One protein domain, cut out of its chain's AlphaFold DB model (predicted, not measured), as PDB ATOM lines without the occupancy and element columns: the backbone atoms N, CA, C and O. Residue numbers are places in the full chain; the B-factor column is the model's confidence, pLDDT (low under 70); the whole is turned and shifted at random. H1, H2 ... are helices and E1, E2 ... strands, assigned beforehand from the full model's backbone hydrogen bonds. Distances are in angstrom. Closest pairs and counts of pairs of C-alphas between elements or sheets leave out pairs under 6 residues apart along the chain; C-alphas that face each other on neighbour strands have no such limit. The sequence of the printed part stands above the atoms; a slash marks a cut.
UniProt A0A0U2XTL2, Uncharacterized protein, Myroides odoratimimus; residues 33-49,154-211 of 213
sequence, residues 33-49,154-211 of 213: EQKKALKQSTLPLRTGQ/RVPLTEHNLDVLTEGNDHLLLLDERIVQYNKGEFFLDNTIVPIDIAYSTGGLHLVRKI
ATOM      1  N   GLU A  33     -32.176 -48.185 -13.439       96.94
ATOM      2  CA  GLU A  33     -31.458 -48.789 -14.566       96.94
ATOM      3  C   GLU A  33     -31.719 -48.002 -15.857       96.94
ATOM      4  O   GLU A  33     -30.766 -47.587 -16.523       96.94
ATOM      5  N   GLN A  34     -32.978 -47.654 -16.133       97.19
ATOM      6  CA  GLN A  34     -33.365 -46.795 -17.256       97.19
ATOM      7  C   GLN A  34     -32.742 -45.397 -17.161       97.19
ATOM      8  O   GLN A  34     -32.170 -44.903 -18.135       97.19
ATOM      9  N   LYS A  35     -32.791 -44.757 -15.982       97.56
ATOM     10  CA  LYS A  35     -32.169 -43.438 -15.755       97.56
ATOM     11  C   LYS A  35     -30.668 -43.474 -16.018       97.56
ATOM     12  O   LYS A  35     -30.113 -42.546 -16.608       97.56
ATOM     13  N   LYS A  36     -29.994 -44.531 -15.558       96.88
ATOM     14  CA  LYS A  36     -28.559 -44.722 -15.780       96.88
ATOM     15  C   LYS A  36     -28.257 -44.921 -17.265       96.88
ATOM     16  O   LYS A  36     -27.342 -44.270 -17.764       96.88
ATOM     17  N   ALA A  37     -29.028 -45.758 -17.955       96.38
ATOM     18  CA  ALA A  37     -28.845 -46.024 -19.377       96.38
ATOM     19  C   ALA A  37     -29.063 -44.761 -20.230       96.38
ATOM     20  O   ALA A  37     -28.235 -44.453 -21.081       96.38
ATOM     21  N   LEU A  38     -30.095 -43.955 -19.939       96.62
ATOM     22  CA  LEU A  38     -30.339 -42.676 -20.625       96.62
ATOM     23  C   LEU A  38     -29.160 -41.707 -20.495       96.62
ATOM     24  O   LEU A  38     -28.740 -41.110 -21.481       96.62
ATOM     25  N   LYS A  39     -28.573 -41.587 -19.299       95.75
ATOM     26  CA  LYS A  39     -27.384 -40.741 -19.066       95.75
ATOM     27  C   LYS A  39     -26.148 -41.211 -19.831       95.75
ATOM     28  O   LYS A  39     -25.234 -40.422 -20.043       95.75
ATOM     29  N   GLN A  40     -26.105 -42.489 -20.193       95.25
ATOM     30  CA  GLN A  40     -25.021 -43.115 -20.948       95.25
ATOM     31  C   GLN A  40     -25.338 -43.235 -22.440       95.25
ATOM     32  O   GLN A  40     -24.503 -43.743 -23.187       95.25
ATOM     33  N   SER A  41     -26.518 -42.779 -22.872       95.00
ATOM     34  CA  SER A  41     -26.944 -42.907 -24.256       95.00
ATOM     35  C   SER A  41     -25.991 -42.171 -25.190       95.00
ATOM     36  O   SER A  41     -25.571 -41.041 -24.933       95.00
ATOM     37  N   THR A  42     -25.679 -42.825 -26.302       94.31
ATOM     38  CA  THR A  42     -24.899 -42.255 -27.404       94.31
ATOM     39  C   THR A  42     -25.773 -41.953 -28.616       94.31
ATOM     40  O   THR A  42     -25.246 -41.641 -29.683       94.31
ATOM     41  N   LEU A  43     -27.099 -42.067 -28.473       95.06
ATOM     42  CA  LEU A  43     -28.025 -41.781 -29.557       95.06
ATOM     43  C   LEU A  43     -27.957 -40.304 -29.956       95.06
ATOM     44  O   LEU A  43     -27.828 -39.427 -29.097       95.06
ATOM     45  N   PRO A  44     -28.092 -40.003 -31.257       93.38
ATOM     46  CA  PRO A  44     -28.180 -38.627 -31.705       93.38
ATOM     47  C   PRO A  44     -29.470 -37.982 -31.184       93.38
ATOM     48  O   PRO A  44     -30.548 -38.579 -31.228       93.38
ATOM     49  N   LEU A  45     -29.352 -36.733 -30.736       94.44
ATOM     50  CA  LEU A  45     -30.492 -35.876 -30.436       94.44
ATOM     51  C   LEU A  45     -30.943 -35.176 -31.722       94.44
ATOM     52  O   LEU A  45     -30.141 -34.518 -32.388       94.44
ATOM     53  N   ARG A  46     -32.225 -35.290 -32.058       93.19
ATOM     54  CA  ARG A  46     -32.862 -34.572 -33.163       93.19
ATOM     55  C   ARG A  46     -33.908 -33.618 -32.606       93.19
ATOM     56  O   ARG A  46     -34.730 -34.007 -31.781       93.19
ATOM     57  N   THR A  47     -33.888 -32.388 -33.097       91.06
ATOM     58  CA  THR A  47     -34.972 -31.420 -32.914       91.06
ATOM     59  C   THR A  47     -35.795 -31.344 -34.198       91.06
ATOM     60  O   THR A  47     -35.310 -31.701 -35.278       91.06
ATOM     61  N   GLY A  48     -37.047 -30.913 -34.088       88.44
ATOM     62  CA  GLY A  48     -37.922 -30.709 -35.236       88.44
ATOM     63  C   GLY A  48     -39.361 -31.127 -34.971       88.44
ATOM     64  O   GLY A  48     -39.637 -31.968 -34.117       88.44
ATOM     65  N   GLN A  49     -40.271 -30.540 -35.744       93.31
ATOM     66  CA  GLN A  49     -41.691 -30.846 -35.658       93.31
ATOM     67  C   GLN A  49     -41.962 -32.274 -36.132       93.31
ATOM     68  O   GLN A  49     -41.593 -32.648 -37.248       93.31
ATOM     69  N   ARG A 154     -42.479 -44.344 -32.362       93.38
ATOM     70  CA  ARG A 154     -42.119 -44.163 -30.955       93.38
ATOM     71  C   ARG A 154     -41.849 -45.528 -30.339       93.38
ATOM     72  O   ARG A 154     -42.701 -46.410 -30.392       93.38
ATOM     73  N   VAL A 155     -40.684 -45.681 -29.721       93.62
ATOM     74  CA  VAL A 155     -40.290 -46.913 -29.039       93.62
ATOM     75  C   VAL A 155     -40.301 -46.643 -27.538       93.62
ATOM     76  O   VAL A 155     -39.544 -45.790 -27.074       93.62
ATOM     77  N   PRO A 156     -41.142 -47.327 -26.745       92.81
ATOM     78  CA  PRO A 156     -41.086 -47.179 -25.302       92.81
ATOM     79  C   PRO A 156     -39.757 -47.733 -24.779       92.81
ATOM     80  O   PRO A 156     -39.362 -48.856 -25.104       92.81
ATOM     81  N   LEU A 157     -39.074 -46.955 -23.942       94.25
ATOM     82  CA  LEU A 157     -37.938 -47.453 -23.178       94.25
ATOM     83  C   LEU A 157     -38.433 -48.377 -22.057       94.25
ATOM     84  O   LEU A 157     -39.295 -48.010 -21.261       94.25
ATOM     85  N   THR A 158     -37.861 -49.570 -21.981       94.81
ATOM     86  CA  THR A 158     -38.174 -50.636 -21.021       94.81
ATOM     87  C   THR A 158     -36.871 -51.238 -20.495       94.81
ATOM     88  O   THR A 158     -35.811 -51.010 -21.068       94.81
ATOM     89  N   GLU A 159     -36.927 -52.060 -19.449       93.31
ATOM     90  CA  GLU A 159     -35.731 -52.780 -18.970       93.31
ATOM     91  C   GLU A 159     -35.159 -53.769 -19.993       93.31
ATOM     92  O   GLU A 159     -34.005 -54.176 -19.908       93.31
ATOM     93  N   HIS A 160     -35.971 -54.189 -20.963       94.88
ATOM     94  CA  HIS A 160     -35.612 -55.245 -21.905       94.88
ATOM     95  C   HIS A 160     -34.970 -54.732 -23.196       94.88
ATOM     96  O   HIS A 160     -34.564 -55.550 -24.014       94.88
ATOM     97  N   ASN A 161     -34.898 -53.413 -23.392       94.31
ATOM     98  CA  ASN A 161     -34.372 -52.796 -24.613       94.31
ATOM     99  C   ASN A 161     -33.417 -51.629 -24.322       94.31
ATOM    100  O   ASN A 161     -33.369 -50.670 -25.082       94.31
ATOM    101  N   LEU A 162     -32.690 -51.659 -23.202       95.31
ATOM    102  CA  LEU A 162     -31.763 -50.578 -22.835       95.31
ATOM    103  C   LEU A 162     -30.577 -50.443 -23.806       95.31
ATOM    104  O   LEU A 162     -30.027 -49.355 -23.959       95.31
ATOM    105  N   ASP A 163     -30.204 -51.532 -24.472       93.25
ATOM    106  CA  ASP A 163     -29.151 -51.620 -25.488       93.25
ATOM    107  C   ASP A 163     -29.394 -50.691 -26.688       93.25
ATOM    108  O   ASP A 163     -28.442 -50.142 -27.256       93.25
ATOM    109  N   VAL A 164     -30.661 -50.405 -27.017       94.00
ATOM    110  CA  VAL A 164     -31.016 -49.485 -28.113       94.00
ATOM    111  C   VAL A 164     -30.469 -48.074 -27.900       94.00
ATOM    112  O   VAL A 164     -30.291 -47.342 -28.865       94.00
ATOM    113  N   LEU A 165     -30.170 -47.685 -26.654       94.62
ATOM    114  CA  LEU A 165     -29.624 -46.369 -26.316       94.62
ATOM    115  C   LEU A 165     -28.145 -46.205 -26.696       94.62
ATOM    116  O   LEU A 165     -27.634 -45.081 -26.637       94.62
ATOM    117  N   THR A 166     -27.459 -47.289 -27.063       90.69
ATOM    118  CA  THR A 166     -26.031 -47.282 -27.413       90.69
ATOM    119  C   THR A 166     -25.701 -48.006 -28.717       90.69
ATOM    120  O   THR A 166     -24.690 -47.686 -29.338       90.69
ATOM    121  N   GLU A 167     -26.528 -48.958 -29.153       78.88
ATOM    122  CA  GLU A 167     -26.199 -49.876 -30.258       78.88
ATOM    123  C   GLU A 167     -27.050 -49.662 -31.529       78.88
ATOM    124  O   GLU A 167     -26.803 -50.290 -32.559       78.88
ATOM    125  N   GLY A 168     -28.036 -48.756 -31.496       66.19
ATOM    126  CA  GLY A 168     -28.993 -48.551 -32.589       66.19
ATOM    127  C   GLY A 168     -28.563 -47.500 -33.617       66.19
ATOM    128  O   GLY A 168     -28.640 -46.304 -33.349       66.19
ATOM    129  N   ASN A 169     -28.206 -47.923 -34.835       76.19
ATOM    130  CA  ASN A 169     -27.947 -47.002 -35.958       76.19
ATOM    131  C   ASN A 169     -29.228 -46.345 -36.520       76.19
ATOM    132  O   ASN A 169     -29.153 -45.373 -37.273       76.19
ATOM    133  N   ASP A 170     -30.397 -46.888 -36.189       90.56
ATOM    134  CA  ASP A 170     -31.727 -46.464 -36.636       90.56
ATOM    135  C   ASP A 170     -32.552 -45.777 -35.533       90.56
ATOM    136  O   ASP A 170     -33.630 -45.252 -35.817       90.56
ATOM    137  N   HIS A 171     -32.049 -45.743 -34.297       94.50
ATOM    138  CA  HIS A 171     -32.700 -45.088 -33.167       94.50
ATOM    139  C   HIS A 171     -32.152 -43.676 -32.956       94.50
ATOM    140  O   HIS A 171     -30.994 -43.372 -33.247       94.50
ATOM    141  N   LEU A 172     -32.998 -42.788 -32.445       94.88
ATOM    142  CA  LEU A 172     -32.606 -41.442 -32.044       94.88
ATOM    143  C   LEU A 172     -33.476 -40.946 -30.892       94.88
ATOM    144  O   LEU A 172     -34.548 -41.489 -30.615       94.88
ATOM    145  N   LEU A 173     -33.016 -39.883 -30.242       96.19
ATOM    146  CA  LEU A 173     -33.800 -39.147 -29.261       96.19
ATOM    147  C   LEU A 173     -34.430 -37.938 -29.951       96.19
ATOM    148  O   LEU A 173     -33.722 -37.092 -30.496       96.19
ATOM    149  N   LEU A 174     -35.758 -37.873 -29.967       96.31
ATOM    150  CA  LEU A 174     -36.524 -36.774 -30.545       96.31
ATOM    151  C   LEU A 174     -36.955 -35.816 -29.436       96.31
ATOM    152  O   LEU A 174     -37.632 -36.229 -28.494       96.31
ATOM    153  N   LEU A 175     -36.562 -34.551 -29.558       96.56
ATOM    154  CA  LEU A 175     -36.942 -33.485 -28.638       96.56
ATOM    155  C   LEU A 175     -38.324 -32.925 -28.985       96.56
ATOM    156  O   LEU A 175     -38.554 -32.512 -30.119       96.56
ATOM    157  N   ASP A 176     -39.202 -32.847 -27.988       94.88
ATOM    158  CA  ASP A 176     -40.439 -32.074 -28.050       94.88
ATOM    159  C   ASP A 176     -40.221 -30.698 -27.403       94.88
ATOM    160  O   ASP A 176     -40.344 -30.511 -26.187       94.88
ATOM    161  N   GLU A 177     -39.897 -29.715 -28.247       92.69
ATOM    162  CA  GLU A 177     -39.547 -28.348 -27.834       92.69
ATOM    163  C   GLU A 177     -40.703 -27.569 -27.190       92.69
ATOM    164  O   GLU A 177     -40.491 -26.501 -26.609       92.69
ATOM    165  N   ARG A 178     -41.927 -28.104 -27.248       92.12
ATOM    166  CA  ARG A 178     -43.104 -27.525 -26.586       92.12
ATOM    167  C   ARG A 178     -43.109 -27.822 -25.089       92.12
ATOM    168  O   ARG A 178     -43.779 -27.115 -24.341       92.12
ATOM    169  N   ILE A 179     -42.385 -28.863 -24.669       93.94
ATOM    170  CA  ILE A 179     -42.278 -29.310 -23.276       93.94
ATOM    171  C   ILE A 179     -40.878 -29.004 -22.735       93.94
ATOM    172  O   ILE A 179     -40.753 -28.389 -21.679       93.94
ATOM    173  N   VAL A 180     -39.822 -29.401 -23.455       96.00
ATOM    174  CA  VAL A 180     -38.426 -29.237 -23.020       96.00
ATOM    175  C   VAL A 180     -37.612 -28.542 -24.100       96.00
ATOM    176  O   VAL A 180     -37.541 -29.000 -25.234       96.00
ATOM    177  N   GLN A 181     -36.920 -27.467 -23.736       95.62
ATOM    178  CA  GLN A 181     -35.987 -26.780 -24.630       95.62
ATOM    179  C   GLN A 181     -34.588 -27.389 -24.521       95.62
ATOM    180  O   GLN A 181     -34.204 -27.887 -23.463       95.62
ATOM    181  N   TYR A 182     -33.789 -27.297 -25.584       95.31
ATOM    182  CA  TYR A 182     -32.392 -27.731 -25.576       95.31
ATOM    183  C   TYR A 182     -31.471 -26.619 -26.067       95.31
ATOM    184  O   TYR A 182     -31.650 -26.075 -27.156       95.31
ATOM    185  N   ASN A 183     -30.467 -26.267 -25.267       93.50
ATOM    186  CA  ASN A 183     -29.515 -25.218 -25.617       93.50
ATOM    187  C   ASN A 183     -28.139 -25.529 -25.028       93.50
ATOM    188  O   ASN A 183     -28.023 -25.838 -23.848       93.50
ATOM    189  N   LYS A 184     -27.085 -25.423 -25.849       90.56
ATOM    190  CA  LYS A 184     -25.676 -25.593 -25.431       90.56
ATOM    191  C   LYS A 184     -25.393 -26.872 -24.619       90.56
ATOM    192  O   LYS A 184     -24.522 -26.865 -23.757       90.56
ATOM    193  N   GLY A 185     -26.077 -27.974 -24.924       91.44
ATOM    194  CA  GLY A 185     -25.859 -29.251 -24.237       91.44
ATOM    195  C   GLY A 185     -26.765 -29.498 -23.031       91.44
ATOM    196  O   GLY A 185     -26.677 -30.567 -22.435       91.44
ATOM    197  N   GLU A 186     -27.634 -28.552 -22.682       96.31
ATOM    198  CA  GLU A 186     -28.497 -28.620 -21.503       96.31
ATOM    199  C   GLU A 186     -29.977 -28.664 -21.903       96.31
ATOM    200  O   GLU A 186     -30.395 -27.997 -22.855       96.31
ATOM    201  N   PHE A 187     -30.765 -29.448 -21.163       97.31
ATOM    202  CA  PHE A 187     -32.221 -29.493 -21.282       97.31
ATOM    203  C   PHE A 187     -32.854 -28.537 -20.274       97.31
ATOM    204  O   PHE A 187     -32.425 -28.483 -19.120       97.31
ATOM    205  N   PHE A 188     -33.896 -27.823 -20.687       97.06
ATOM    206  CA  PHE A 188     -34.605 -26.855 -19.860       97.06
ATOM    207  C   PHE A 188     -36.095 -27.181 -19.814       97.06
ATOM    208  O   PHE A 188     -36.762 -27.199 -20.847       97.06
ATOM    209  N   LEU A 189     -36.616 -27.375 -18.606       95.44
ATOM    210  CA  LEU A 189     -38.045 -27.468 -18.316       95.44
ATOM    211  C   LEU A 189     -38.432 -26.235 -17.499       95.44
ATOM    212  O   LEU A 189     -37.841 -25.990 -16.448       95.44
ATOM    213  N   ASP A 190     -39.361 -25.424 -18.003       92.25
ATOM    214  CA  ASP A 190     -39.771 -24.160 -17.369       92.25
ATOM    215  C   ASP A 190     -38.578 -23.265 -16.962       92.25
ATOM    216  O   ASP A 190     -38.500 -22.742 -15.849       92.25
ATOM    217  N   ASN A 191     -37.612 -23.100 -17.875       92.12
ATOM    218  CA  ASN A 191     -36.347 -22.367 -17.677       92.12
ATOM    219  C   ASN A 191     -35.412 -22.931 -16.589       92.12
ATOM    220  O   ASN A 191     -34.442 -22.272 -16.210       92.12
ATOM    221  N   THR A 192     -35.666 -24.141 -16.096       96.00
ATOM    222  CA  THR A 192     -34.807 -24.836 -15.133       96.00
ATOM    223  C   THR A 192     -34.036 -25.938 -15.840       96.00
ATOM    224  O   THR A 192     -34.626 -26.725 -16.575       96.00
ATOM    225  N   ILE A 193     -32.724 -26.009 -15.605       97.75
ATOM    226  CA  ILE A 193     -31.898 -27.093 -16.145       97.75
ATOM    227  C   ILE A 193     -32.361 -28.416 -15.533       97.75
ATOM    228  O   ILE A 193     -32.414 -28.558 -14.309       97.75
ATOM    229  N   VAL A 194     -32.658 -29.385 -16.389       97.38
ATOM    230  CA  VAL A 194     -33.054 -30.738 -16.000       97.38
ATOM    231  C   VAL A 194     -32.127 -31.771 -16.640       97.38
ATOM    232  O   VAL A 194     -31.598 -31.545 -17.729       97.38
ATOM    233  N   PRO A 195     -31.885 -32.916 -15.983       97.06
ATOM    234  CA  PRO A 195     -31.130 -33.996 -16.597       97.06
ATOM    235  C   PRO A 195     -31.978 -34.722 -17.659       97.06
ATOM    236  O   PRO A 195     -33.207 -34.637 -17.668       97.06
ATOM    237  N   ILE A 196     -31.312 -35.469 -18.544       97.19
ATOM    238  CA  ILE A 196     -31.944 -36.171 -19.674       97.19
ATOM    239  C   ILE A 196     -33.066 -37.132 -19.254       97.19
ATOM    240  O   ILE A 196     -34.072 -37.246 -19.947       97.19
ATOM    241  N   ASP A 197     -32.932 -37.789 -18.101       97.00
ATOM    242  CA  ASP A 197     -33.960 -38.686 -17.574       97.00
ATOM    243  C   ASP A 197     -35.242 -37.943 -17.186       97.00
ATOM    244  O   ASP A 197     -36.330 -38.474 -17.386       97.00
ATOM    245  N   ILE A 198     -35.128 -36.698 -16.715       96.94
ATOM    246  CA  ILE A 198     -36.284 -35.839 -16.432       96.94
ATOM    247  C   ILE A 198     -36.883 -35.287 -17.728       96.94
ATOM    248  O   ILE A 198     -38.105 -35.220 -17.861       96.94
ATOM    249  N   ALA A 199     -36.052 -34.937 -18.714       96.62
ATOM    250  CA  ALA A 199     -36.546 -34.546 -20.035       96.62
ATOM    251  C   ALA A 199     -37.367 -35.674 -20.687       96.62
ATOM    252  O   ALA A 199     -38.445 -35.428 -21.221       96.62
ATOM    253  N   TYR A 200     -36.901 -36.920 -20.572       96.75
ATOM    254  CA  TYR A 200     -37.629 -38.097 -21.043       96.75
ATOM    255  C   TYR A 200     -38.896 -38.365 -20.225       96.75
ATOM    256  O   TYR A 200     -39.975 -38.525 -20.793       96.75
ATOM    257  N   SER A 201     -38.798 -38.392 -18.890       95.75
ATOM    258  CA  SER A 201     -39.933 -38.748 -18.032       95.75
ATOM    259  C   SER A 201     -41.089 -37.763 -18.125       95.75
ATOM    260  O   SER A 201     -42.227 -38.159 -17.927       95.75
ATOM    261  N   THR A 202     -40.826 -36.501 -18.462       94.88
ATOM    262  CA  THR A 202     -41.858 -35.468 -18.653       94.88
ATOM    263  C   THR A 202     -42.482 -35.476 -20.050       94.88
ATOM    264  O   THR A 202     -43.362 -34.664 -20.336       94.88
ATOM    265  N   GLY A 203     -42.039 -36.381 -20.927       93.38
ATOM    266  CA  GLY A 203     -42.482 -36.456 -22.315       93.38
ATOM    267  C   GLY A 203     -41.834 -35.417 -23.232       93.38
ATOM    268  O   GLY A 203     -42.199 -35.358 -24.396       93.38
ATOM    269  N   GLY A 204     -40.872 -34.627 -22.748       95.00
ATOM    270  CA  GLY A 204     -40.116 -33.687 -23.579       95.00
ATOM    271  C   GLY A 204     -39.051 -34.346 -24.454       95.00
ATOM    272  O   GLY A 204     -38.497 -33.703 -25.341       95.00
ATOM    273  N   LEU A 205     -38.759 -35.625 -24.224       96.00
ATOM    274  CA  LEU A 205     -37.851 -36.416 -25.039       96.00
ATOM    275  C   LEU A 205     -38.460 -37.786 -25.325       96.00
ATOM    276  O   LEU A 205     -38.979 -38.450 -24.429       96.00
ATOM    277  N   HIS A 206     -38.360 -38.227 -26.573       95.62
ATOM    278  CA  HIS A 206     -38.896 -39.504 -27.025       95.62
ATOM    279  C   HIS A 206     -37.802 -40.356 -27.652       95.62
ATOM    280  O   HIS A 206     -37.047 -39.881 -28.497       95.62
ATOM    281  N   LEU A 207     -37.756 -41.637 -27.293       96.00
ATOM    282  CA  LEU A 207     -37.010 -42.619 -28.066       96.00
ATOM    283  C   LEU A 207     -37.831 -42.965 -29.310       96.00
ATOM    284  O   LEU A 207     -38.995 -43.360 -29.213       96.00
ATOM    285  N   VAL A 208     -37.227 -42.798 -30.482       95.56
ATOM    286  CA  VAL A 208     -37.868 -43.129 -31.754       95.56
ATOM    287  C   VAL A 208     -36.943 -43.974 -32.616       95.56
ATOM    288  O   VAL A 208     -35.719 -43.881 -32.518       95.56
ATOM    289  N   ARG A 209     -37.546 -44.786 -33.478       95.06
ATOM    290  CA  ARG A 209     -36.872 -45.636 -34.457       95.06
ATOM    291  C   ARG A 209     -37.266 -45.200 -35.856       95.06
ATOM    292  O   ARG A 209     -38.446 -44.978 -36.112       95.06
ATOM    293  N   LYS A 210     -36.300 -45.099 -36.764       93.06
ATOM    294  CA  LYS A 210     -36.564 -44.893 -38.190       93.06
ATOM    295  C   LYS A 210     -37.098 -46.176 -38.812       93.06
ATOM    296  O   LYS A 210     -36.501 -47.236 -38.649       93.06
ATOM    297  N   ILE A 211     -38.183 -46.068 -39.566       89.31
ATOM    298  CA  ILE A 211     -38.728 -47.179 -40.341       89.31
ATOM    299  C   ILE A 211     -38.108 -47.107 -41.734       89.31
ATOM    300  O   ILE A 211     -38.232 -46.091 -42.419       89.31
TER     301      ILE A 211
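Overview. This is residues 33 to 49 and 154 to 211 of the 213 residues of an uncharacterized protein of Myroides odoratimimus (UniProt A0A0U2XTL2). A small meander sheet, E2 E3 E4, makes one end of the domain, and a longer two-stranded ribbon, E1 beside E5, runs away from it, with the short helix H3 in the corner between them. H1 packs on H3, H2 lies close to H1 at a distance from the meander, and residues 45 to 46 pair along the ribbon beside E1. The printed part has 75 residues, with three named helices and five named strands in the order H1 H2 E1 E2 E3 E4 H3 E5, and its class is mixed, helices and strands. Both sheets, E2 - E3 - E4 and E1 - E5, are antiparallel. The whole is compact, with a radius of gyration of the C-alphas of 11.6 A and spans of 32 by 27 by 19 A.

Along the chain. E2 is residues 181 to 183, beginning at C-alpha 181 at (-35.987, -26.780, -24.630). E3 is residues 186 to 189, 10.1 A long, and E4 is residues 192 to 194. E1, residues 171 to 175, is 13.2 A long; E5, residues 205 to 211, is 18.7 A long and ends at C-alpha 211 at (-38.728, -47.179, -40.341). H3 is residues 196 to 201, 8.6 A long. H1, residues 33 to 39, begins at C-alpha 33 at (-31.458, -48.789, -14.566) and is 10.1 A long. H2 is residues 164 to 167.

Arrangement. E2, E3 and E4 form a meander, each strand the antiparallel neighbour of the one before. In the hairpin of E2 and E3, at 154 degrees, N 188 and O 181 are 2.8 A apart, within hydrogen-bond range. In the hairpin of E3 and E4, at 118 degrees, N 194 and O 187 are 2.9 A apart, also within range. H3 is on this sheet but only grazes it, with residues 196 to 199; the closest C-alphas of E3 and H3 are those of Phe 187 and Ala 199, 6.8 A apart. The closest C-alphas of H3 and E5 are those of Ala 199 and Leu 205, 5.5 A apart. E5 and E1 are antiparallel at 138 degrees, with N 174 and O 206 within range at 2.8 A. Residues 45 to 46 pair in parallel with residues 173 to 174 of E1. H1 and H3 touch, the C-alphas of Lys 35 and Asp 197 closest at 5.4 A, opposite ways at a steep tilt of 50 degrees. H1 and H2 are close but not clearly touching; their closest C-alphas, those of Leu 38 and Leu 165, are 6.8 A apart. H1 is apart from E3, and H2 is apart from H3. In H1 and H3 every O i to N i+4 pair is within hydrogen-bond range; H2 is too short for such a pair, and its one O i to N i+3 pair is not within range.

Size, cuts and confidence. The two C-alphas farthest apart are those of Thr 192 and Ile 211, at 33.9 A. Residues 50 to 153 are cut out, with 14.1 A from C-alpha 49 to C-alpha 154, and the link from H1 to H2 runs across this cut. The links that are printed whole are tight. The mean pLDDT of the printed part is 93.9, and one printed residue, Gly 168, is under 70.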